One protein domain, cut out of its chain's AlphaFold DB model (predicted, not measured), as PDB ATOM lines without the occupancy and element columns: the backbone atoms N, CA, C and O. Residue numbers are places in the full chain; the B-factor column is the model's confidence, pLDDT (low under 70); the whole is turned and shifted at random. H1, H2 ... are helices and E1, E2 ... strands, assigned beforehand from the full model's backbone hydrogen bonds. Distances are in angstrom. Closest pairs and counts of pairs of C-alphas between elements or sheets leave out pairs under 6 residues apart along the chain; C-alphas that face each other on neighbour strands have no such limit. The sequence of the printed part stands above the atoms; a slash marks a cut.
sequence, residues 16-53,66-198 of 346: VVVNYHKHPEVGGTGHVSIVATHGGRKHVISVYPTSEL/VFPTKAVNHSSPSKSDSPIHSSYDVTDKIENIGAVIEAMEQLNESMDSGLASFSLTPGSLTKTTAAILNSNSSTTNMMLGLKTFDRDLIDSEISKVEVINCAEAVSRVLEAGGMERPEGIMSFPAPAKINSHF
ATOM      1  N   VAL A  16    -162.250   4.716  87.967       91.69
ATOM      2  CA  VAL A  16    -162.152   6.096  88.458       91.69
ATOM      3  C   VAL A  16    -161.076   6.169  89.536       91.69
ATOM      4  O   VAL A  16    -161.153   5.498  90.561       91.69
ATOM      5  N   VAL A  17    -160.050   6.983  89.293       91.62
ATOM      6  CA  VAL A  17    -158.904   7.162  90.191       91.62
ATOM      7  C   VAL A  17    -158.759   8.628  90.554       91.62
ATOM      8  O   VAL A  17    -158.649   9.479  89.672       91.62
ATOM      9  N   VAL A  18    -158.696   8.912  91.850       90.50
ATOM     10  CA  VAL A  18    -158.351  10.230  92.388       90.50
ATOM     11  C   VAL A  18    -156.876  10.220  92.761       90.50
ATOM     12  O   VAL A  18    -156.441   9.363  93.528       90.50
ATOM     13  N   ASN A  19    -156.099  11.165  92.243       88.88
ATOM     14  CA  ASN A  19    -154.693  11.314  92.599       88.88
ATOM     15  C   ASN A  19    -154.491  12.609  93.369       88.88
ATOM     16  O   ASN A  19    -154.959  13.672  92.964       88.88
ATOM     17  N   TYR A  20    -153.743  12.522  94.457       86.69
ATOM     18  CA  TYR A  20    -153.227  13.684  95.147       86.69
ATOM     19  C   TYR A  20    -151.745  13.825  94.839       86.69
ATOM     20  O   TYR A  20    -150.941  12.902  94.991       86.69
ATOM     21  N   HIS A  21    -151.387  15.016  94.398       82.06
ATOM     22  CA  HIS A  21    -150.037  15.391  94.053       82.06
ATOM     23  C   HIS A  21    -149.528  16.352  95.112       82.06
ATOM     24  O   HIS A  21    -150.261  17.229  95.570       82.06
ATOM     25  N   LYS A  22    -148.266  16.206  95.505       75.19
ATOM     26  CA  LYS A  22    -147.657  17.043  96.536       75.19
ATOM     27  C   LYS A  22    -146.519  17.838  95.922       75.19
ATOM     28  O   LYS A  22    -145.684  17.263  95.235       75.19
ATOM     29  N   HIS A  23    -146.473  19.128  96.239       67.00
ATOM     30  CA  HIS A  23    -145.394  20.026  95.847       67.00
ATOM     31  C   HIS A  23    -144.547  20.405  97.071       67.00
ATOM     32  O   HIS A  23    -144.911  21.329  97.810       67.00
ATOM     33  N   PRO A  24    -143.445  19.685  97.352       57.78
ATOM     34  CA  PRO A  24    -142.518  20.038  98.427       57.78
ATOM     35  C   PRO A  24    -141.995  21.481  98.329       57.78
ATOM     36  O   PRO A  24    -141.801  22.136  99.348       57.78
ATOM     37  N   GLU A  25    -141.815  21.979  97.106       51.44
ATOM     38  CA  GLU A  25    -141.206  23.266  96.771       51.44
ATOM     39  C   GLU A  25    -142.089  24.498  97.040       51.44
ATOM     40  O   GLU A  25    -141.554  25.585  97.244       51.44
ATOM     41  N   VAL A  26    -143.421  24.353  97.108       53.09
ATOM     42  CA  VAL A  26    -144.361  25.459  97.409       53.09
ATOM     43  C   VAL A  26    -145.041  25.297  98.772       53.09
ATOM     44  O   VAL A  26    -146.248  25.483  98.933       53.09
ATOM     45  N   GLY A  27    -144.260  24.909  99.783       47.03
ATOM     46  CA  GLY A  27    -144.743  24.792 101.162       47.03
ATOM     47  C   GLY A  27    -145.679  23.601 101.399       47.03
ATOM     48  O   GLY A  27    -146.426  23.592 102.372       47.03
ATOM     49  N   GLY A  28    -145.659  22.594 100.518       47.94
ATOM     50  CA  GLY A  28    -146.432  21.360 100.683       47.94
ATOM     51  C   GLY A  28    -147.903  21.452 100.273       47.94
ATOM     52  O   GLY A  28    -148.633  20.477 100.465       47.94
ATOM     53  N   THR A  29    -148.346  22.572  99.694       59.25
ATOM     54  CA  THR A  29    -149.702  22.686  99.142       59.25
ATOM     55  C   THR A  29    -149.779  21.866  97.857       59.25
ATOM     56  O   THR A  29    -149.183  22.211  96.842       59.25
ATOM     57  N   GLY A  30    -150.457  20.723  97.934       70.31
ATOM     58  CA  GLY A  30    -150.675  19.825  96.803       70.31
ATOM     59  C   GLY A  30    -151.816  20.259  95.883       70.31
ATOM     60  O   GLY A  30    -152.519  21.222  96.174       70.31
ATOM     61  N   HIS A  31    -152.048  19.500  94.816       79.56
ATOM     62  CA  HIS A  31    -153.254  19.593  93.992       79.56
ATOM     63  C   HIS A  31    -153.838  18.191  93.766       79.56
ATOM     64  O   HIS A  31    -153.245  17.179  94.149       79.56
ATOM     65  N   VAL A  32    -155.037  18.133  93.198       83.62
ATOM     66  CA  VAL A  32    -155.801  16.895  93.028       83.62
ATOM     67  C   VAL A  32    -156.133  16.743  91.558       83.62
ATOM     68  O   VAL A  32    -156.507  17.724  90.913       83.62
ATOM     69  N   SER A  33    -156.028  15.522  91.058       88.31
ATOM     70  CA  SER A  33    -156.522  15.146  89.744       88.31
ATOM     71  C   SER A  33    -157.489  13.976  89.854       88.31
ATOM     72  O   SER A  33    -157.432  13.181  90.795       88.31
ATOM     73  N   ILE A  34    -158.389  13.868  88.886       90.38
ATOM     74  CA  ILE A  34    -159.271  12.718  88.726       90.38
ATOM     75  C   ILE A  34    -159.135  12.175  87.312       90.38
ATOM     76  O   ILE A  34    -159.095  12.919  86.331       90.38
ATOM     77  N   VAL A  35    -159.033  10.856  87.224       91.62
ATOM     78  CA  VAL A  35    -158.925  10.111  85.977       91.62
ATOM     79  C   VAL A  35    -160.067   9.112  85.930       91.62
ATOM     80  O   VAL A  35    -160.105   8.191  86.743       91.62
ATOM     81  N   ALA A  36    -160.956   9.257  84.955       91.19
ATOM     82  CA  ALA A  36    -162.011   8.294  84.679       91.19
ATOM     83  C   ALA A  36    -161.756   7.616  83.329       91.19
ATOM     84  O   ALA A  36    -161.490   8.272  82.327       91.19
ATOM     85  N   THR A  37    -161.811   6.292  83.293       90.00
ATOM     86  CA  THR A  37    -161.739   5.494  82.068       90.00
ATOM     87  C   THR A  37    -163.045   4.735  81.917       90.00
ATOM     88  O   THR A  37    -163.440   4.025  82.835       90.00
ATOM     89  N   HIS A  38    -163.727   4.885  80.786       88.25
ATOM     90  CA  HIS A  38    -164.966   4.166  80.495       88.25
ATOM     91  C   HIS A  38    -165.044   3.828  79.005       88.25
ATOM     92  O   HIS A  38    -164.789   4.677  78.151       88.25
ATOM     93  N   GLY A  39    -165.350   2.570  78.674       82.50
ATOM     94  CA  GLY A  39    -165.488   2.136  77.276       82.50
ATOM     95  C   GLY A  39    -164.243   2.379  76.405       82.50
ATOM     96  O   GLY A  39    -164.379   2.640  75.213       82.50
ATOM     97  N   GLY A  40    -163.042   2.341  76.995       78.50
ATOM     98  CA  GLY A  40    -161.773   2.609  76.305       78.50
ATOM     99  C   GLY A  40    -161.430   4.093  76.118       78.50
ATOM    100  O   GLY A  40    -160.381   4.402  75.556       78.50
ATOM    101  N   ARG A  41    -162.273   5.019  76.595       84.12
ATOM    102  CA  ARG A  41    -161.984   6.460  76.624       84.12
ATOM    103  C   ARG A  41    -161.495   6.872  78.000       84.12
ATOM    104  O   ARG A  41    -162.029   6.407  79.002       84.12
ATOM    105  N   LYS A  42    -160.496   7.750  78.036       87.44
ATOM    106  CA  LYS A  42    -159.914   8.305  79.257       87.44
ATOM    107  C   LYS A  42    -160.240   9.792  79.338       87.44
ATOM    108  O   LYS A  42    -159.899  10.543  78.431       87.44
ATOM    109  N   HIS A  43    -160.840  10.189  80.447       89.31
ATOM    110  CA  HIS A  43    -161.125  11.562  80.821       89.31
ATOM    111  C   HIS A  43    -160.237  11.910  82.009       89.31
ATOM    112  O   HIS A  43    -160.097  11.124  82.950       89.31
ATOM    113  N   VAL A  44    -159.595  13.069  81.949       87.94
ATOM    114  CA  VAL A  44    -158.738  13.571  83.020       87.94
ATOM    115  C   VAL A  44    -159.184  14.983  83.336       87.94
ATOM    116  O   VAL A  44    -159.396  15.776  82.424       87.94
ATOM    117  N   ILE A  45    -159.315  15.279  84.620       85.94
ATOM    118  CA  ILE A  45    -159.305  16.648  85.116       85.94
ATOM    119  C   ILE A  45    -158.095  16.753  86.014       85.94
ATOM    120  O   ILE A  45    -157.969  16.026  87.002       85.94
ATOM    121  N   SER A  46    -157.197  17.650  85.647       82.38
ATOM    122  CA  SER A  46    -156.029  17.965  86.440       82.38
ATOM    123  C   SER A  46    -155.723  19.435  86.287       82.38
ATOM    124  O   SER A  46    -155.737  19.969  85.183       82.38
ATOM    125  N   VAL A  47    -155.466  20.089  87.411       73.88
ATOM    126  CA  VAL A  47    -155.381  21.543  87.470       73.88
ATOM    127  C   VAL A  47    -154.017  21.940  87.988       73.88
ATOM    128  O   VAL A  47    -153.659  21.581  89.111       73.88
ATOM    129  N   TYR A  48    -153.299  22.727  87.191       68.69
ATOM    130  CA  TYR A  48    -151.946  23.159  87.516       68.69
ATOM    131  C   TYR A  48    -151.761  24.656  87.391       68.69
ATOM    132  O   TYR A  48    -152.313  25.266  86.477       68.69
ATOM    133  N   PRO A  49    -150.934  25.258  88.259       59.94
ATOM    134  CA  PRO A  49    -150.497  26.623  88.051       59.94
ATOM    135  C   PRO A  49    -149.663  26.718  86.762       59.94
ATOM    136  O   PRO A  49    -148.657  26.033  86.597       59.94
ATOM    137  N   THR A  50    -150.067  27.609  85.868       55.28
ATOM    138  CA  THR A  50    -149.350  28.047  84.681       55.28
ATOM    139  C   THR A  50    -148.470  29.242  85.024       55.28
ATOM    140  O   THR A  50    -148.781  30.078  85.883       55.28
ATOM    141  N   SER A  51    -147.344  29.329  84.324       51.06
ATOM    142  CA  SER A  51    -146.480  30.504  84.307       51.06
ATOM    143  C   SER A  51    -147.052  31.644  83.462       51.06
ATOM    144  O   SER A  51    -146.565  32.767  83.576       51.06
ATOM    145  N   GLU A  52    -148.066  31.388  82.634       49.44
ATOM    146  CA  GLU A  52    -148.657  32.390  81.747       49.44
ATOM    147  C   GLU A  52    -149.482  33.417  82.542       49.44
ATOM    148  O   GLU A  52    -150.652  33.233  82.859       49.44
ATOM    149  N   LEU A  53    -148.836  34.530  82.890       45.31
ATOM    150  CA  LEU A  53    -149.465  35.819  83.175       45.31
ATOM    151  C   LEU A  53    -148.620  36.891  82.476       45.31
ATOM    152  O   LEU A  53    -147.402  36.920  82.642       45.31
ATOM    153  N   VAL A  66    -153.752  35.346  95.112       40.62
ATOM    154  CA  VAL A  66    -154.623  35.572  93.969       40.62
ATOM    155  C   VAL A  66    -153.863  35.000  92.778       40.62
ATOM    156  O   VAL A  66    -153.032  35.656  92.154       40.62
ATOM    157  N   PHE A  67    -154.161  33.735  92.478       47.78
ATOM    158  CA  PHE A  67    -153.786  33.022  91.251       47.78
ATOM    159  C   PHE A  67    -154.971  32.967  90.269       47.78
ATOM    160  O   PHE A  67    -155.287  31.887  89.777       47.78
ATOM    161  N   PRO A  68    -155.702  34.065  90.008       39.16
ATOM    162  CA  PRO A  68    -157.088  33.979  89.562       39.16
ATOM    163  C   PRO A  68    -157.225  33.430  88.136       39.16
ATOM    164  O   PRO A  68    -158.331  33.112  87.725       39.16
ATOM    165  N   THR A  69    -156.125  33.291  87.392       48.59
ATOM    166  CA  THR A  69    -156.105  32.777  86.015       48.59
ATOM    167  C   THR A  69    -154.909  31.872  85.715       48.59
ATOM    168  O   THR A  69    -154.714  31.466  84.576       48.59
ATOM    169  N   LYS A  70    -154.090  31.536  86.724       50.09
ATOM    170  CA  LYS A  70    -152.927  30.667  86.502       50.09
ATOM    171  C   LYS A  70    -153.290  29.193  86.557       50.09
ATOM    172  O   LYS A  70    -152.576  28.382  86.009       50.09
ATOM    173  N   ALA A  71    -154.347  28.793  87.238       58.59
ATOM    174  CA  ALA A  71    -154.669  27.378  87.305       58.59
ATOM    175  C   ALA A  71    -155.338  26.931  85.990       58.59
ATOM    176  O   ALA A  71    -156.491  27.268  85.740       58.59
ATOM    177  N   VAL A  72    -154.607  26.203  85.145       65.62
ATOM    178  CA  VAL A  72    -155.107  25.657  83.879       65.62
ATOM    179  C   VAL A  72    -155.501  24.210  84.098       65.62
ATOM    180  O   VAL A  72    -154.728  23.409  84.631       65.62
ATOM    181  N   ASN A  73    -156.724  23.891  83.688       71.75
ATOM    182  CA  ASN A  73    -157.175  22.519  83.581       71.75
ATOM    183  C   ASN A  73    -156.600  21.900  82.315       71.75
ATOM    184  O   ASN A  73    -156.646  22.514  81.251       71.75
ATOM    185  N   HIS A  74    -156.102  20.679  82.405       69.44
ATOM    186  CA  HIS A  74    -155.716  19.927  81.230       69.44
ATOM    187  C   HIS A  74    -156.290  18.516  81.264       69.44
ATOM    188  O   HIS A  74    -156.284  17.810  82.274       69.44
ATOM    189  N   SER A  75    -156.745  18.092  80.090       66.44
ATOM    190  CA  SER A  75    -157.344  16.781  79.847       66.44
ATOM    191  C   SER A  75    -156.315  15.681  79.562       66.44
ATOM    192  O   SER A  75    -156.674  14.518  79.372       66.44
ATOM    193  N   SER A  76    -155.021  16.016  79.548       65.94
ATOM    194  CA  SER A  76    -153.920  15.070  79.331       65.94
ATOM    195  C   SER A  76    -152.719  15.405  80.221       65.94
ATOM    196  O   SER A  76    -152.550  16.575  80.537       65.94
ATOM    197  N   PRO A  77    -151.902  14.424  80.652       65.88
ATOM    198  CA  PRO A  77    -150.759  14.685  81.530       65.88
ATOM    199  C   PRO A  77    -149.784  15.709  80.934       65.88
ATOM    200  O   PRO A  77    -149.375  15.565  79.779       65.88
ATOM    201  N   SER A  78    -149.389  16.710  81.719       64.94
ATOM    202  CA  SER A  78    -148.404  17.716  81.315       64.94
ATOM    203  C   SER A  78    -147.019  17.390  81.878       64.94
ATOM    204  O   SER A  78    -146.859  16.684  82.870       64.94
ATOM    205  N   LYS A  79    -145.966  17.934  81.259       63.81
ATOM    206  CA  LYS A  79    -144.597  17.857  81.805       63.81
ATOM    207  C   LYS A  79    -144.431  18.664  83.096       63.81
ATOM    208  O   LYS A  79    -143.466  18.447  83.818       63.81
ATOM    209  N   SER A  80    -145.345  19.599  83.355       61.72
ATOM    210  CA  SER A  80    -145.428  20.356  84.606       61.72
ATOM    211  C   SER A  80    -146.065  19.558  85.747       61.72
ATOM    212  O   SER A  80    -146.159  20.080  86.857       61.72
ATOM    213  N   ASP A  81    -146.505  18.322  85.486       65.94
ATOM    214  CA  ASP A  81    -147.192  17.513  86.477       65.94
ATOM    215  C   ASP A  81    -146.244  17.093  87.600       65.94
ATOM    216  O   ASP A  81    -145.262  16.382  87.384       65.94
ATOM    217  N   SER A  82    -146.531  17.524  88.829       66.88
ATOM    218  CA  SER A  82    -145.792  17.070  90.006       66.88
ATOM    219  C   SER A  82    -146.046  15.587  90.257       66.88
ATOM    220  O   SER A  82    -147.146  15.095  89.971       66.88
ATOM    221  N   PRO A  83    -145.079  14.874  90.858       72.94
ATOM    222  CA  PRO A  83    -145.238  13.461  91.157       72.94
ATOM    223  C   PRO A  83    -146.493  13.207  91.999       72.94
ATOM    224  O   PRO A  83    -146.809  13.944  92.941       72.94
ATOM    225  N   ILE A  84    -147.201  12.133  91.654       83.25
ATOM    226  CA  ILE A  84    -148.341  11.655  92.430       83.25
ATOM    227  C   ILE A  84    -147.820  11.181  93.788       83.25
ATOM    228  O   ILE A  84    -146.945  10.318  93.863       83.25
ATOM    229  N   HIS A  85    -148.352  11.758  94.861       84.56
ATOM    230  CA  HIS A  85    -148.028  11.363  96.226       84.56
ATOM    231  C   HIS A  85    -148.867  10.162  96.672       84.56
ATOM    232  O   HIS A  85    -148.348   9.248  97.311       84.56
ATOM    233  N   SER A  86    -150.149  10.163  96.311       86.88
ATOM    234  CA  SER A  86    -151.111   9.107  96.627       86.88
ATOM    235  C   SER A  86    -152.156   8.974  95.518       86.88
ATOM    236  O   SER A  86    -152.540   9.957  94.879       86.88
ATOM    237  N   SER A  87    -152.619   7.744  95.301       90.12
ATOM    238  CA  SER A  87    -153.677   7.401  94.347       90.12
ATOM    239  C   SER A  87    -154.739   6.563  95.041       90.12
ATOM    240  O   SER A  87    -154.410   5.624  95.765       90.12
ATOM    241  N   TYR A  88    -156.000   6.877  94.773       89.88
ATOM    242  CA  TYR A  88    -157.162   6.227  95.362       89.88
ATOM    243  C   TYR A  88    -158.064   5.704  94.249       89.88
ATOM    244  O   TYR A  88    -158.567   6.484  93.439       89.88
ATOM    245  N   ASP A  89    -158.254   4.388  94.199       90.62
ATOM    246  CA  ASP A  89    -159.171   3.745  93.257       90.62
ATOM    247  C   ASP A  89    -160.582   3.738  93.843       90.62
ATOM    248  O   ASP A  89    -160.890   2.949  94.731       90.62
ATOM    249  N   VAL A  90    -161.423   4.663  93.388       89.31
ATOM    250  CA  VAL A  90    -162.778   4.863  93.924       89.31
ATOM    251  C   VAL A  90    -163.845   4.205  93.057       89.31
ATOM    252  O   VAL A  90    -165.025   4.432  93.287       89.31
ATOM    253  N   THR A  91    -163.451   3.383  92.082       90.06
ATOM    254  CA  THR A  91    -164.359   2.772  91.100       90.06
ATOM    255  C   THR A  91    -165.548   2.069  91.757       90.06
ATOM    256  O   THR A  91    -166.681   2.304  91.352       90.06
ATOM    257  N   ASP A  92    -165.307   1.287  92.810       87.81
ATOM    258  CA  ASP A  92    -166.351   0.516  93.505       87.81
ATOM    259  C   ASP A  92    -167.322   1.387  94.323       87.81
ATOM    260  O   ASP A  92    -168.365   0.912  94.762       87.81
ATOM    261  N   LYS A  93    -166.986   2.667  94.532       87.31
ATOM    262  CA  LYS A  93    -167.822   3.655  95.231       87.31
ATOM    263  C   LYS A  93    -168.668   4.498  94.272       87.31
ATOM    264  O   LYS A  93    -169.456   5.315  94.732       87.31
ATOM    265  N   ILE A  94    -168.484   4.333  92.961       90.94
ATOM    266  CA  ILE A  94    -169.227   5.061  91.932       90.94
ATOM    267  C   ILE A  94    -170.451   4.243  91.527       90.94
ATOM    268  O   ILE A  94    -170.332   3.168  90.943       90.94
ATOM    269  N   GLU A  95    -171.635   4.791  91.773       91.62
ATOM    270  CA  GLU A  95    -172.905   4.197  91.355       91.62
ATOM    271  C   GLU A  95    -173.173   4.434  89.863       91.62
ATOM    272  O   GLU A  95    -173.676   3.554  89.162       91.62
ATOM    273  N   ASN A  96    -172.812   5.618  89.355       92.19
ATOM    274  CA  ASN A  96    -173.087   6.024  87.977       92.19
ATOM    275  C   ASN A  96    -171.856   6.626  87.286       92.19
ATOM    276  O   ASN A  96    -171.632   7.835  87.303       92.19
ATOM    277  N   ILE A  97    -171.079   5.786  86.594       91.19
ATOM    278  CA  ILE A  97    -169.910   6.267  85.842       91.19
ATOM    279  C   ILE A  97    -170.285   7.155  84.648       91.19
ATOM    280  O   ILE A  97    -169.507   8.029  84.284       91.19
ATOM    281  N   GLY A  98    -171.465   6.971  84.047       91.50
ATOM    282  CA  GLY A  98    -171.922   7.828  82.949       91.50
ATOM    283  C   GLY A  98    -172.055   9.284  83.398       91.50
ATOM    284  O   GLY A  98    -171.535  10.176  82.733       91.50
ATOM    285  N   ALA A  99    -172.649   9.498  84.574       93.62
ATOM    286  CA  ALA A  99    -172.778  10.820  85.184       93.62
ATOM    287  C   ALA A  99    -171.424  11.416  85.607       93.62
ATOM    288  O   ALA A  99    -171.224  12.619  85.466       93.62
ATOM    289  N   VAL A 100    -170.464  10.588  86.049       93.88
ATOM    290  CA  VAL A 100    -169.076  11.036  86.274       93.88
ATOM    291  C   VAL A 100    -168.495  11.611  84.985       93.88
ATOM    292  O   VAL A 100    -168.009  12.736  84.995       93.88
ATOM    293  N   ILE A 101    -168.555  10.868  83.874       93.12
ATOM    294  CA  ILE A 101    -167.994  11.323  82.593       93.12
ATOM    295  C   ILE A 101    -168.673  12.609  82.118       93.12
ATOM    296  O   ILE A 101    -167.975  13.556  81.761       93.12
ATOM    297  N   GLU A 102    -170.003  12.671  82.177       93.94
ATOM    298  CA  GLU A 102    -170.763  13.865  81.804       93.94
ATOM    299  C   GLU A 102    -170.360  15.083  82.651       93.94
ATOM    300  O   GLU A 102    -170.088  16.150  82.106       93.94
ATOM    301  N   ALA A 103    -170.224  14.925  83.972       93.31
ATOM    302  CA  ALA A 103    -169.771  16.002  84.851       93.31
ATOM    303  C   ALA A 103    -168.338  16.457  84.526       93.31
ATOM    304  O   ALA A 103    -168.035  17.651  84.585       93.31
ATOM    305  N   MET A 104    -167.449  15.525  84.158       91.94
ATOM    306  CA  MET A 104    -166.098  15.877  83.719       91.94
ATOM    307  C   MET A 104    -166.113  16.684  82.413       91.94
ATOM    308  O   MET A 104    -165.356  17.644  82.275       91.94
ATOM    309  N   GLU A 105    -166.961  16.303  81.457       90.50
ATOM    310  CA  GLU A 105    -167.118  16.998  80.175       90.50
ATOM    311  C   GLU A 105    -167.716  18.398  80.358       90.50
ATOM    312  O   GLU A 105    -167.131  19.366  79.873       90.50
ATOM    313  N   GLN A 106    -168.796  18.527  81.134       91.12
ATOM    314  CA  GLN A 106    -169.427  19.816  81.443       91.12
ATOM    315  C   GLN A 106    -168.465  20.776  82.147       91.12
ATOM    316  O   GLN A 106    -168.452  21.976  81.858       91.12
ATOM    317  N   LEU A 107    -167.636  20.269  83.066       88.38
ATOM    318  CA  LEU A 107    -166.650  21.104  83.741       88.38
ATOM    319  C   LEU A 107    -165.562  21.586  82.775       88.38
ATOM    320  O   LEU A 107    -165.179  22.753  82.834       88.38
ATOM    321  N   ASN A 108    -165.084  20.721  81.878       85.88
ATOM    322  CA  ASN A 108    -164.135  21.122  80.841       85.88
ATOM    323  C   ASN A 108    -164.742  22.189  79.918       85.88
ATOM    324  O   ASN A 108    -164.126  23.229  79.721       85.88
ATOM    325  N   GLU A 109    -165.975  21.995  79.445       86.88
ATOM    326  CA  GLU A 109    -166.678  22.970  78.600       86.88
ATOM    327  C   GLU A 109    -166.880  24.321  79.311       86.88
ATOM    328  O   GLU A 109    -166.664  25.391  78.733       86.88
ATOM    329  N   SER A 110    -167.238  24.294  80.596       84.25
ATOM    330  CA  SER A 110    -167.395  25.508  81.408       84.25
ATOM    331  C   SER A 110    -166.068  26.255  81.582       84.25
ATOM    332  O   SER A 110    -166.037  27.483  81.566       84.25
ATOM    333  N   MET A 111    -164.958  25.527  81.723       80.31
ATOM    334  CA  MET A 111    -163.618  26.114  81.808       80.31
ATOM    335  C   MET A 111    -163.171  26.692  80.461       80.31
ATOM    336  O   MET A 111    -162.686  27.821  80.414       80.31
ATOM    337  N   ASP A 112    -163.392  25.965  79.366       79.62
ATOM    338  CA  ASP A 112    -163.013  26.388  78.014       79.62
ATOM    339  C   ASP A 112    -163.799  27.632  77.568       79.62
ATOM    340  O   ASP A 112    -163.229  28.560  76.988       79.62
ATOM    341  N   SER A 113    -165.088  27.705  77.911       80.00
ATOM    342  CA  SER A 113    -165.933  28.893  77.697       80.00
ATOM    343  C   SER A 113    -165.617  30.059  78.643       80.00
ATOM    344  O   SER A 113    -166.127  31.162  78.463       80.00
ATOM    345  N   GLY A 114    -164.784  29.837  79.662       76.75
ATOM    346  CA  GLY A 114    -164.445  30.817  80.689       76.75
ATOM    347  C   GLY A 114    -165.552  31.099  81.709       76.75
ATOM    348  O   GLY A 114    -165.385  31.962  82.571       76.75
ATOM    349  N   LEU A 115    -166.671  30.374  81.645       82.81
ATOM    350  CA  LEU A 115    -167.744  30.446  82.637       82.81
ATOM    351  C   LEU A 115    -167.355  29.802  83.968       82.81
ATOM    352  O   LEU A 115    -168.010  30.050  84.975       82.81
ATOM    353  N   ALA A 116    -166.278  29.024  83.996       82.50
ATOM    354  CA  ALA A 116    -165.646  28.564  85.216       82.50
ATOM    355  C   ALA A 116    -164.144  28.886  85.214       82.50
ATOM    356  O   ALA A 116    -163.509  29.046  84.171       82.50
ATOM    357  N   SER A 117    -163.554  29.026  86.398       79.38
ATOM    358  CA  SER A 117    -162.117  29.240  86.575       79.38
ATOM    359  C   SER A 117    -161.610  28.570  87.844       79.38
ATOM    360  O   SER A 117    -162.357  28.341  88.799       79.38
ATOM    361  N   PHE A 118    -160.313  28.270  87.868       77.25
ATOM    362  CA  PHE A 118    -159.672  27.656  89.019       77.25
ATOM    363  C   PHE A 118    -158.930  28.674  89.888       77.25
ATOM    364  O   PHE A 118    -158.171  29.507  89.400       77.25
ATOM    365  N   SER A 119    -159.107  28.570  91.204       75.06
ATOM    366  CA  SER A 119    -158.359  29.343  92.196       75.06
ATOM    367  C   SER A 119    -158.045  28.487  93.416       75.06
ATOM    368  O   SER A 119    -158.856  27.663  93.827       75.06
ATOM    369  N   LEU A 120    -156.885  28.707  94.039       67.19
ATOM    370  CA  LEU A 120    -156.558  28.104  95.337       67.19
ATOM    371  C   LEU A 120    -157.424  28.671  96.467       67.19
ATOM    372  O   LEU A 120    -157.721  27.970  97.430       67.19
ATOM    373  N   THR A 121    -157.850  29.928  96.333       70.19
ATOM    374  CA  THR A 121    -158.706  30.631  97.291       70.19
ATOM    375  C   THR A 121    -159.901  31.222  96.544       70.19
ATOM    376  O   THR A 121    -159.869  32.402  96.177       70.19
ATOM    377  N   PRO A 122    -160.930  30.420  96.220       73.56
ATOM    378  CA  PRO A 122    -162.086  30.950  95.518       73.56
ATOM    379  C   PRO A 122    -162.874  31.900  96.430       73.56
ATOM    380  O   PRO A 122    -163.113  31.611  97.601       73.56
ATOM    381  N   GLY A 123    -163.262  33.051  95.890       74.06
ATOM    382  CA  GLY A 123    -164.011  34.089  96.592       74.06
ATOM    383  C   GLY A 123    -164.452  35.203  95.644       74.06
ATOM    384  O   GLY A 123    -164.215  35.129  94.436       74.06
ATOM    385  N   SER A 124    -165.079  36.251  96.186       77.19
ATOM    386  CA  SER A 124    -165.601  37.378  95.395       77.19
ATOM    387  C   SER A 124    -164.518  38.039  94.541       77.19
ATOM    388  O   SER A 124    -164.704  38.186  93.340       77.19
ATOM    389  N   LEU A 125    -163.349  38.335  95.120       76.44
ATOM    390  CA  LEU A 125    -162.232  38.955  94.402       76.44
ATOM    391  C   LEU A 125    -161.771  38.120  93.200       76.44
ATOM    392  O   LEU A 125    -161.591  38.650  92.103       76.44
ATOM    393  N   THR A 126    -161.587  36.810  93.383       75.12
ATOM    394  CA  THR A 126    -161.144  35.930  92.293       75.12
ATOM    395  C   THR A 126    -162.240  35.734  91.253       75.12
ATOM    396  O   THR A 126    -161.921  35.642  90.076       75.12
ATOM    397  N   LYS A 127    -163.513  35.736  91.669       80.00
ATOM    398  CA  LYS A 127    -164.684  35.682  90.782       80.00
ATOM    399  C   LYS A 127    -164.767  36.913  89.886       80.00
ATOM    400  O   LYS A 127    -164.824  36.780  88.670       80.00
ATOM    401  N   THR A 128    -164.677  38.104  90.475       78.19
ATOM    402  CA  THR A 128    -164.626  39.373  89.740       78.19
ATOM    403  C   THR A 128    -163.428  39.415  88.798       78.19
ATOM    404  O   THR A 128    -163.566  39.789  87.637       78.19
ATOM    405  N   THR A 129    -162.256  38.983  89.266       76.94
ATOM    406  CA  THR A 129    -161.042  38.977  88.440       76.94
ATOM    407  C   THR A 129    -161.168  38.024  87.254       76.94
ATOM    408  O   THR A 129    -160.837  38.411  86.137       76.94
ATOM    409  N   ALA A 130    -161.682  36.810  87.471       76.12
ATOM    410  CA  ALA A 130    -161.945  35.853  86.402       76.12
ATOM    411  C   ALA A 130    -162.942  36.426  85.388       76.12
ATOM    412  O   ALA A 130    -162.658  36.432  84.197       76.12
ATOM    413  N   ALA A 131    -164.051  37.010  85.845       79.06
ATOM    414  CA  ALA A 131    -165.065  37.571  84.957       79.06
ATOM    415  C   ALA A 131    -164.564  38.741  84.091       79.06
ATOM    416  O   ALA A 131    -165.016  38.898  82.959       79.06
ATOM    417  N   ILE A 132    -163.636  39.552  84.607       76.06
ATOM    418  CA  ILE A 132    -163.082  40.707  83.883       76.06
ATOM    419  C   ILE A 132    -161.938  40.297  82.950       76.06
ATOM    420  O   ILE A 132    -161.826  40.828  81.848       76.06
ATOM    421  N   LEU A 133    -161.053  39.404  83.399       73.94
ATOM    422  CA  LEU A 133    -159.800  39.109  82.695       73.94
ATOM    423  C   LEU A 133    -159.872  37.881  81.790       73.94
ATOM    424  O   LEU A 133    -158.983  37.700  80.958       73.94
ATOM    425  N   ASN A 134    -160.876  37.023  81.948       71.50
ATOM    426  CA  ASN A 134    -161.006  35.846  81.109       71.50
ATOM    427  C   ASN A 134    -161.482  36.252  79.705       71.50
ATOM    428  O   ASN A 134    -162.594  36.746  79.507       71.50
ATOM    429  N   SER A 135    -160.613  36.028  78.719       66.44
ATOM    430  CA  SER A 135    -160.864  36.359  77.316       66.44
ATOM    431  C   SER A 135    -162.031  35.589  76.710       66.44
ATOM    432  O   SER A 135    -162.617  36.055  75.737       66.44
ATOM    433  N   ASN A 136    -162.361  34.425  77.272       70.06
ATOM    434  CA  ASN A 136    -163.388  33.539  76.736       70.06
ATOM    435  C   ASN A 136    -164.776  33.876  77.299       70.06
ATOM    436  O   ASN A 136    -165.772  33.631  76.624       70.06
ATOM    437  N   SER A 137    -164.847  34.504  78.482       68.19
ATOM    438  CA  SER A 137    -166.115  34.854  79.139       68.19
ATOM    439  C   SER A 137    -166.446  36.344  79.164       68.19
ATOM    440  O   SER A 137    -167.565  36.692  79.535       68.19
ATOM    441  N   SER A 138    -165.513  37.243  78.828       65.75
ATOM    442  CA  SER A 138    -165.769  38.689  78.864       65.75
ATOM    443  C   SER A 138    -166.846  39.082  77.844       65.75
ATOM    444  O   SER A 138    -166.579  39.232  76.651       65.75
ATOM    445  N   THR A 139    -168.073  39.294  78.321       72.00
ATOM    446  CA  THR A 139    -169.230  39.630  77.484       72.00
ATOM    447  C   THR A 139    -169.285  41.124  77.142       72.00
ATOM    448  O   THR A 139    -168.780  41.983  77.869       72.00
ATOM    449  N   THR A 140    -169.973  41.475  76.051       77.12
ATOM    450  CA  THR A 140    -170.262  42.877  75.686       77.12
ATOM    451  C   THR A 140    -170.962  43.636  76.818       77.12
ATOM    452  O   THR A 140    -170.724  44.828  76.990       77.12
ATOM    453  N   ASN A 141    -171.779  42.946  77.622       81.06
ATOM    454  CA  ASN A 141    -172.453  43.513  78.788       81.06
ATOM    455  C   ASN A 141    -171.478  43.879  79.909       81.06
ATOM    456  O   ASN A 141    -171.651  44.930  80.516       81.06
ATOM    457  N   MET A 142    -170.439  43.072  80.150       83.94
ATOM    458  CA  MET A 142    -169.398  43.407  81.126       83.94
ATOM    459  C   MET A 142    -168.689  44.702  80.718       83.94
ATOM    460  O   MET A 142    -168.554  45.626  81.516       83.94
ATOM    461  N   MET A 143    -168.303  44.819  79.441       83.12
ATOM    462  CA  MET A 143    -167.705  46.056  78.925       83.12
ATOM    463  C   MET A 143    -168.673  47.241  78.973       83.12
ATOM    464  O   MET A 143    -168.262  48.356  79.296       83.12
ATOM    465  N   LEU A 144    -169.947  47.018  78.641       83.69
ATOM    466  CA  LEU A 144    -170.973  48.052  78.691       83.69
ATOM    467  C   LEU A 144    -171.157  48.554  80.121       83.69
ATOM    468  O   LEU A 144    -171.067  49.756  80.326       83.69
ATOM    469  N   GLY A 145    -171.321  47.652  81.090       84.88
ATOM    470  CA  GLY A 145    -171.474  47.987  82.502       84.88
ATOM    471  C   GLY A 145    -170.272  48.754  83.045       84.88
ATOM    472  O   GLY A 145    -170.447  49.784  83.690       84.88
ATOM    473  N   LEU A 146    -169.049  48.341  82.692       84.81
ATOM    474  CA  LEU A 146    -167.830  49.085  83.030       84.81
ATOM    475  C   LEU A 146    -167.800  50.488  82.399       84.81
ATOM    476  O   LEU A 146    -167.349  51.437  83.035       84.81
ATOM    477  N   LYS A 147    -168.298  50.643  81.166       89.06
ATOM    478  CA  LYS A 147    -168.356  51.932  80.457       89.06
ATOM    479  C   LYS A 147    -169.449  52.857  80.997       89.06
ATOM    480  O   LYS A 147    -169.263  54.073  81.000       89.06
ATOM    481  N   THR A 148    -170.592  52.307  81.398       92.38
ATOM    482  CA  THR A 148    -171.751  53.057  81.905       92.38
ATOM    483  C   THR A 148    -171.763  53.189  83.424       92.38
ATOM    484  O   THR A 148    -172.641  53.866  83.949       92.38
ATOM    485  N   PHE A 149    -170.799  52.578  84.124       89.38
ATOM    486  CA  PHE A 149    -170.782  52.435  85.583       89.38
ATOM    487  C   PHE A 149    -172.065  51.790  86.140       89.38
ATOM    488  O   PHE A 149    -172.498  52.099  87.250       89.38
ATOM    489  N   ASP A 150    -172.670  50.884  85.368       92.81
ATOM    490  CA  ASP A 150    -173.860  50.133  85.767       92.81
ATOM    491  C   ASP A 150    -173.444  48.928  86.619       92.81
ATOM    492  O   ASP A 150    -172.993  47.900  86.105       92.81
ATOM    493  N   ARG A 151    -173.558  49.086  87.943       89.56
ATOM    494  CA  ARG A 151    -173.177  48.055  88.917       89.56
ATOM    495  C   ARG A 151    -174.032  46.800  88.798       89.56
ATOM    496  O   ARG A 151    -173.477  45.713  88.878       89.56
ATOM    497  N   ASP A 152    -175.330  46.936  88.544       92.62
ATOM    498  CA  ASP A 152    -176.232  45.786  88.452       92.62
ATOM    499  C   ASP A 152    -175.888  44.928  87.230       92.62
ATOM    500  O   ASP A 152    -175.891  43.696  87.298       92.62
ATOM    501  N   LEU A 153    -175.523  45.573  86.117       89.12
ATOM    502  CA  LEU A 153    -175.057  44.875  84.923       89.12
ATOM    503  C   LEU A 153    -173.710  44.180  85.160       89.12
ATOM    504  O   LEU A 153    -173.552  43.021  84.777       89.12
ATOM    505  N   ILE A 154    -172.757  44.850  85.818       88.75
ATOM    506  CA  ILE A 154    -171.456  44.259  86.179       88.75
ATOM    507  C   ILE A 154    -171.653  43.049  87.099       88.75
ATOM    508  O   ILE A 154    -171.139  41.968  86.814       88.75
ATOM    509  N   ASP A 155    -172.427  43.201  88.172       89.81
ATOM    510  CA  ASP A 155    -172.664  42.151  89.161       89.81
ATOM    511  C   ASP A 155    -173.414  40.965  88.547       89.81
ATOM    512  O   ASP A 155    -173.082  39.811  88.829       89.81
ATOM    513  N   SER A 156    -174.364  41.228  87.643       90.38
ATOM    514  CA  SER A 156    -175.049  40.196  86.862       90.38
ATOM    515  C   SER A 156    -174.072  39.379  86.016       90.38
ATOM    516  O   SER A 156    -174.124  38.150  86.040       90.38
ATOM    517  N   GLU A 157    -173.128  40.016  85.320       87.88
ATOM    518  CA  GLU A 157    -172.127  39.297  84.525       87.88
ATOM    519  C   GLU A 157    -171.109  38.551  85.406       87.88
ATOM    520  O   GLU A 157    -170.816  37.387  85.135       87.88
ATOM    521  N   ILE A 158    -170.639  39.150  86.511       87.38
ATOM    522  CA  ILE A 158    -169.770  38.465  87.489       87.38
ATOM    523  C   ILE A 158    -170.490  37.247  88.078       87.38
ATOM    524  O   ILE A 158    -169.860  36.220  88.333       87.38
ATOM    525  N   SER A 159    -171.806  37.331  88.301       89.12
ATOM    526  CA  SER A 159    -172.575  36.260  88.937       89.12
ATOM    527  C   SER A 159    -172.538  34.943  88.159       89.12
ATOM    528  O   SER A 159    -172.545  33.891  88.802       89.12
ATOM    529  N   LYS A 160    -172.415  35.017  86.827       88.31
ATOM    530  CA  LYS A 160    -172.394  33.881  85.892       88.31
ATOM    531  C   LYS A 160    -171.097  33.082  85.928       88.31
ATOM    532  O   LYS A 160    -171.106  31.923  85.535       88.31
ATOM    533  N   VAL A 161    -169.996  33.699  86.359       85.50
ATOM    534  CA  VAL A 161    -168.683  33.050  86.380       85.50
ATOM    535  C   VAL A 161    -168.521  32.275  87.667       85.50
ATOM    536  O   VAL A 161    -168.636  32.827  88.750       85.50
ATOM    537  N   GLU A 162    -168.202  31.001  87.581       86.44
ATOM    538  CA  GLU A 162    -167.895  30.186  88.738       86.44
ATOM    539  C   GLU A 162    -166.387  30.141  89.001       86.44
ATOM    540  O   GLU A 162    -165.579  30.023  88.085       86.44
ATOM    541  N   VAL A 163    -165.978  30.212  90.270       80.00
ATOM    542  CA  VAL A 163    -164.582  29.962  90.648       80.00
ATOM    543  C   VAL A 163    -164.543  28.874  91.699       80.00
ATOM    544  O   VAL A 163    -165.122  29.017  92.775       80.00
ATOM    545  N   ILE A 164    -163.834  27.798  91.386       82.31
ATOM    546  CA  ILE A 164    -163.674  26.629  92.250       82.31
ATOM    547  C   ILE A 164    -162.197  26.278  92.390       82.31
ATOM    548  O   ILE A 164    -161.345  26.795  91.674       82.31
ATOM    549  N   ASN A 165    -161.867  25.403  93.333       80.50
ATOM    550  CA  ASN A 165    -160.531  24.821  93.419       80.50
ATOM    551  C   ASN A 165    -160.540  23.381  92.876       80.50
ATOM    552  O   ASN A 165    -161.594  22.813  92.586       80.50
ATOM    553  N   CYS A 166    -159.359  22.780  92.733       83.56
ATOM    554  CA  CYS A 166    -159.229  21.427  92.191       83.56
ATOM    555  C   CYS A 166    -159.901  20.353  93.063       83.56
ATOM    556  O   CYS A 166    -160.449  19.394  92.532       83.56
ATOM    557  N   ALA A 167    -159.924  20.524  94.387       83.62
ATOM    558  CA  ALA A 167    -160.585  19.581  95.284       83.62
ATOM    559  C   ALA A 167    -162.117  19.638  95.163       83.62
ATOM    560  O   ALA A 167    -162.774  18.603  95.172       83.62
ATOM    561  N   GLU A 168    -162.682  20.833  95.017       85.62
ATOM    562  CA  GLU A 168    -164.108  21.058  94.785       85.62
ATOM    563  C   GLU A 168    -164.540  20.517  93.416       85.62
ATOM    564  O   GLU A 168    -165.560  19.840  93.330       85.62
ATOM    565  N   ALA A 169    -163.739  20.726  92.364       87.56
ATOM    566  CA  ALA A 169    -163.988  20.125  91.053       87.56
ATOM    567  C   ALA A 169    -164.061  18.596  91.121       87.56
ATOM    568  O   ALA A 169    -165.035  18.004  90.660       87.56
ATOM    569  N   VAL A 170    -163.063  17.960  91.745       89.31
ATOM    570  CA  VAL A 170    -163.067  16.505  91.946       89.31
ATOM    571  C   VAL A 170    -164.278  16.080  92.776       89.31
ATOM    572  O   VAL A 170    -164.945  15.115  92.421       89.31
ATOM    573  N   SER A 171    -164.615  16.820  93.834       90.00
ATOM    574  CA  SER A 171    -165.772  16.514  94.678       90.00
ATOM    575  C   SER A 171    -167.086  16.498  93.895       90.00
ATOM    576  O   SER A 171    -167.867  15.574  94.079       90.00
ATOM    577  N   ARG A 172    -167.329  17.479  93.018       89.94
ATOM    578  CA  ARG A 172    -168.559  17.550  92.207       89.94
ATOM    579  C   ARG A 172    -168.658  16.422  91.190       89.94
ATOM    580  O   ARG A 172    -169.732  15.870  90.980       89.94
ATOM    581  N   VAL A 173    -167.530  16.062  90.580       91.75
ATOM    582  CA  VAL A 173    -167.464  14.933  89.644       91.75
ATOM    583  C   VAL A 173    -167.807  13.619  90.354       91.75
ATOM    584  O   VAL A 173    -168.546  12.800  89.814       91.75
ATOM    585  N   LEU A 174    -167.301  13.416  91.571       91.69
ATOM    586  CA  LEU A 174    -167.596  12.217  92.362       91.69
ATOM    587  C   LEU A 174    -169.039  12.199  92.886       91.69
ATOM    588  O   LEU A 174    -169.665  11.143  92.898       91.69
ATOM    589  N   GLU A 175    -169.575  13.360  93.260       92.25
ATOM    590  CA  GLU A 175    -170.974  13.538  93.665       92.25
ATOM    591  C   GLU A 175    -171.941  13.174  92.533       92.25
ATOM    592  O   GLU A 175    -172.895  12.431  92.754       92.25
ATOM    593  N   ALA A 176    -171.649  13.587  91.294       92.81
ATOM    594  CA  ALA A 176    -172.408  13.149  90.119       92.81
ATOM    595  C   ALA A 176    -172.382  11.618  89.947       92.81
ATOM    596  O   ALA A 176    -173.345  11.020  89.470       92.81
ATOM    597  N   GLY A 177    -171.297  10.974  90.383       91.06
ATOM    598  CA  GLY A 177    -171.156   9.522  90.429       91.06
ATOM    599  C   GLY A 177    -171.914   8.819  91.556       91.06
ATOM    600  O   GLY A 177    -171.857   7.592  91.603       91.06
ATOM    601  N   GLY A 178    -172.605   9.550  92.434       89.50
ATOM    602  CA  GLY A 178    -173.353   9.006  93.572       89.50
ATOM    603  C   GLY A 178    -172.572   8.960  94.889       89.50
ATOM    604  O   GLY A 178    -173.075   8.431  95.873       89.50
ATOM    605  N   MET A 179    -171.354   9.509  94.947       88.06
ATOM    606  CA  MET A 179    -170.608   9.563  96.207       88.06
ATOM    607  C   MET A 179    -171.117  10.686  97.105       88.06
ATOM    608  O   MET A 179    -171.193  11.842  96.689       88.06
ATOM    609  N   GLU A 180    -171.384  10.366  98.371       82.19
ATOM    610  CA  GLU A 180    -171.724  11.384  99.360       82.19
ATOM    611  C   GLU A 180    -170.563  12.356  99.583       82.19
ATOM    612  O   GLU A 180    -169.401  11.986  99.787       82.19
ATOM    613  N   ARG A 181    -170.914  13.636  99.555       72.75
ATOM    614  CA  ARG A 181    -169.999  14.758  99.662       72.75
ATOM    615  C   ARG A 181    -169.944  15.239 101.124       72.75
ATOM    616  O   ARG A 181    -170.993  15.395 101.744       72.75
ATOM    617  N   PRO A 182    -168.758  15.523 101.698       66.25
ATOM    618  CA  PRO A 182    -168.674  16.081 103.049       66.25
ATOM    619  C   PRO A 182    -169.400  17.429 103.150       66.25
ATOM    620  O   PRO A 182    -169.226  18.279 102.277       66.25
ATOM    621  N   GLU A 183    -170.181  17.651 104.209       53.88
ATOM    622  CA  GLU A 183    -170.978  18.877 104.380       53.88
ATOM    623  C   GLU A 183    -170.109  20.160 104.393       53.88
ATOM    624  O   GLU A 183    -169.090  20.229 105.086       53.88
ATOM    625  N   GLY A 184    -170.511  21.198 103.640       52.38
ATOM    626  CA  GLY A 184    -169.855  22.519 103.618       52.38
ATOM    627  C   GLY A 184    -170.059  23.334 102.326       52.38
ATOM    628  O   GLY A 184    -170.371  22.779 101.276       52.38
ATOM    629  N   ILE A 185    -169.844  24.664 102.395       47.72
ATOM    630  CA  ILE A 185    -169.959  25.623 101.259       47.72
ATOM    631  C   ILE A 185    -168.994  25.263 100.111       47.72
ATOM    632  O   ILE A 185    -169.319  25.404  98.937       47.72
ATOM    633  N   MET A 186    -167.813  24.758 100.466       57.31
ATOM    634  CA  MET A 186    -166.947  23.945  99.616       57.31
ATOM    635  C   MET A 186    -166.638  22.699 100.420       57.31
ATOM    636  O   MET A 186    -166.258  22.818 101.588       57.31
ATOM    637  N   SER A 187    -166.761  21.521  99.830       57.12
ATOM    638  CA  SER A 187    -166.427  20.304 100.581       57.12
ATOM    639  C   SER A 187    -164.929  20.180 100.765       57.12
ATOM    640  O   SER A 187    -164.438  19.794 101.823       57.12
ATOM    641  N   PHE A 188    -164.223  20.579  99.708       60.19
ATOM    642  CA  PHE A 188    -162.786  20.696  99.518       60.19
ATOM    643  C   PHE A 188    -162.153  22.077  99.732       60.19
ATOM    644  O   PHE A 188    -161.622  22.564  98.743       60.19
ATOM    645  N   PRO A 189    -162.085  22.752 100.902       63.22
ATOM    646  CA  PRO A 189    -161.442  24.077 100.948       63.22
ATOM    647  C   PRO A 189    -159.921  24.026 100.702       63.22
ATOM    648  O   PRO A 189    -159.325  25.048 100.388       63.22
ATOM    649  N   ALA A 190    -159.290  22.850 100.815       73.69
ATOM    650  CA  ALA A 190    -157.897  22.639 100.424       73.69
ATOM    651  C   ALA A 190    -157.681  21.227  99.840       73.69
ATOM    652  O   ALA A 190    -158.255  20.267 100.366       73.69
ATOM    653  N   PRO A 191    -156.779  21.059  98.852       77.88
ATOM    654  CA  PRO A 191    -156.383  19.755  98.299       77.88
ATOM    655  C   PRO A 191    -155.933  18.722  99.337       77.88
ATOM    656  O   PRO A 191    -156.218  17.535  99.219       77.88
ATOM    657  N   ALA A 192    -155.271  19.163 100.406       78.00
ATOM    658  CA  ALA A 192    -154.856  18.265 101.479       78.00
ATOM    659  C   ALA A 192    -156.052  17.604 102.194       78.00
ATOM    660  O   ALA A 192    -155.940  16.465 102.634       78.00
ATOM    661  N   LYS A 193    -157.208  18.280 102.283       80.31
ATOM    662  CA  LYS A 193    -158.390  17.721 102.953       80.31
ATOM    663  C   LYS A 193    -159.027  16.589 102.155       80.31
ATOM    664  O   LYS A 193    -159.452  15.615 102.770       80.31
ATOM    665  N   ILE A 194    -159.059  16.680 100.823       81.69
ATOM    666  CA  ILE A 194    -159.558  15.570  99.997       81.69
ATOM    667  C   ILE A 194    -158.614  14.365 100.084       81.69
ATOM    668  O   ILE A 194    -159.076  13.234 100.192       81.69
ATOM    669  N   ASN A 195    -157.301  14.610 100.163       85.88
ATOM    670  CA  ASN A 195    -156.318  13.561 100.404       85.88
ATOM    671  C   ASN A 195    -156.560  12.870 101.750       85.88
ATOM    672  O   ASN A 195    -156.708  11.656 101.791       85.88
ATOM    673  N   SER A 196    -156.674  13.632 102.843       84.50
ATOM    674  CA  SER A 196    -156.954  13.069 104.169       84.50
ATOM    675  C   SER A 196    -158.295  12.331 104.229       84.50
ATOM    676  O   SER A 196    -158.392  11.304 104.894       84.50
ATOM    677  N   HIS A 197    -159.320  12.820 103.523       86.12
ATOM    678  CA  HIS A 197    -160.618  12.156 103.434       86.12
ATOM    679  C   HIS A 197    -160.492  10.767 102.805       86.12
ATOM    680  O   HIS A 197    -160.867   9.779 103.437       86.12
ATOM    681  N   PHE A 198    -159.890  10.663 101.618       85.88
ATOM    682  CA  PHE A 198    -159.683   9.361 100.989       85.88
ATOM    683  C   PHE A 198    -158.702   8.490 101.773       85.88
ATOM    684  O   PHE A 198    -158.988   7.323 102.006       85.88
TER     685      PHE A 198
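AT A GLANCE: This is residues 16 to 53 and 66 to 198 of the 346 residues of an uncharacterized protein of Legionella steigerwaltii (UniProt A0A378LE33). A strongly twisted wall of five antiparallel strands has helices H1, H5 and H6 packed over one face and no named helix on the other. Past one end of this body, H2, H3 and H4 form a smaller lobe, its helical hairpin H3 and H4 reaching farthest out, and the short parallel pair E6 and E7 lies between the two. The printed part has 171 residues, with six named helices and seven named strands in the order E1 E2 E3 E4 E5 H1 E6 H2 H3 H4 E7 H5 H6 along the chain; the large sheet has the order E4 E3 E2 E1 E5, and the class is mixed, helices and strands. The whole is compact, with a radius of gyration of the C-alphas of 16.6 A and spans of 54 by 37 by 31 A.

IN THESE COORDINATES: In the large sheet, E1 is residues 16 to 21, beginning at C-alpha 16 (-162.152, 6.096, 88.458). E2 is 31 to 38, 23.6 A long; E3 is 41 to 49, 25.9 A; E4 is 71 to 74 and E5 is 84 to 89. H1, residues 97 to 112, is 22.7 A long; H5 is 166 to 176, 15.7 A; H6 is 191 to 198, ending at C-alpha 198 (-159.683, 9.361, 100.989). E6 is 116 to 118 and E7 is 162 to 164. H2 is 124 to 133, H3 is 140 to 148 and H4 is 151 to 160.

HOW THE PARTS SIT: E1, E2 and E3 form a meander, each strand the antiparallel neighbour of the one before, with N 19 and O 33 2.8 A apart and N 36 and O 43 2.9 A apart. E4 pairs with E3 through N 72 and O 48, 2.8 A, and E5 with E1 through N 18 and O 88, 2.9 A. H1, H5 and H6 lie on the same face, making two layers, a sheet and its helices. H1 runs slantwise to the strands at a height of 9.2 A over the sheet. H5 runs along the strands, at 14 degrees to E2 on the local plane. H1 and H5 touch at a steep tilt of 40 degrees, opposite ways, closest at the C-alphas of Val 100 and Val 173, 5.4 A. H5 and H6 only just touch, with 3 pairs of C-alphas within 8 A, closest at Ala 167 and Pro 191, 5.2 A. E6 and E7, with N 117 and O 162 2.8 A apart, are the parallel strands of a strand-helix-strand unit, with H2, H3 and H4 between them in the chain. H2 and H4 touch, about perpendicular at 88 degrees, closest at the C-alphas of Ala 131 and Ile 158, 5.4 A. H3 and H4 touch as a helical hairpin at a shallow tilt of 25 degrees, closest at the C-alphas of Gly 145 and Ile 154, 5.2 A. Every O i to N i+4 pair is within hydrogen-bond range in H1, H2, H3, H5 and H6; in H4, 5 of 6 are.

THE WHOLE: The two C-alphas farthest apart, Asp 92 and Thr 148, are 54.1 A apart. Residues 54 to 65 are not printed, and C-alphas 53 and 66 are 12.0 A apart across the cut. The link from H5 to H6 is long. Mean pLDDT of the printed part is 78.2; 41 residues are under 70, among them 66 to 72 and 182 to 189.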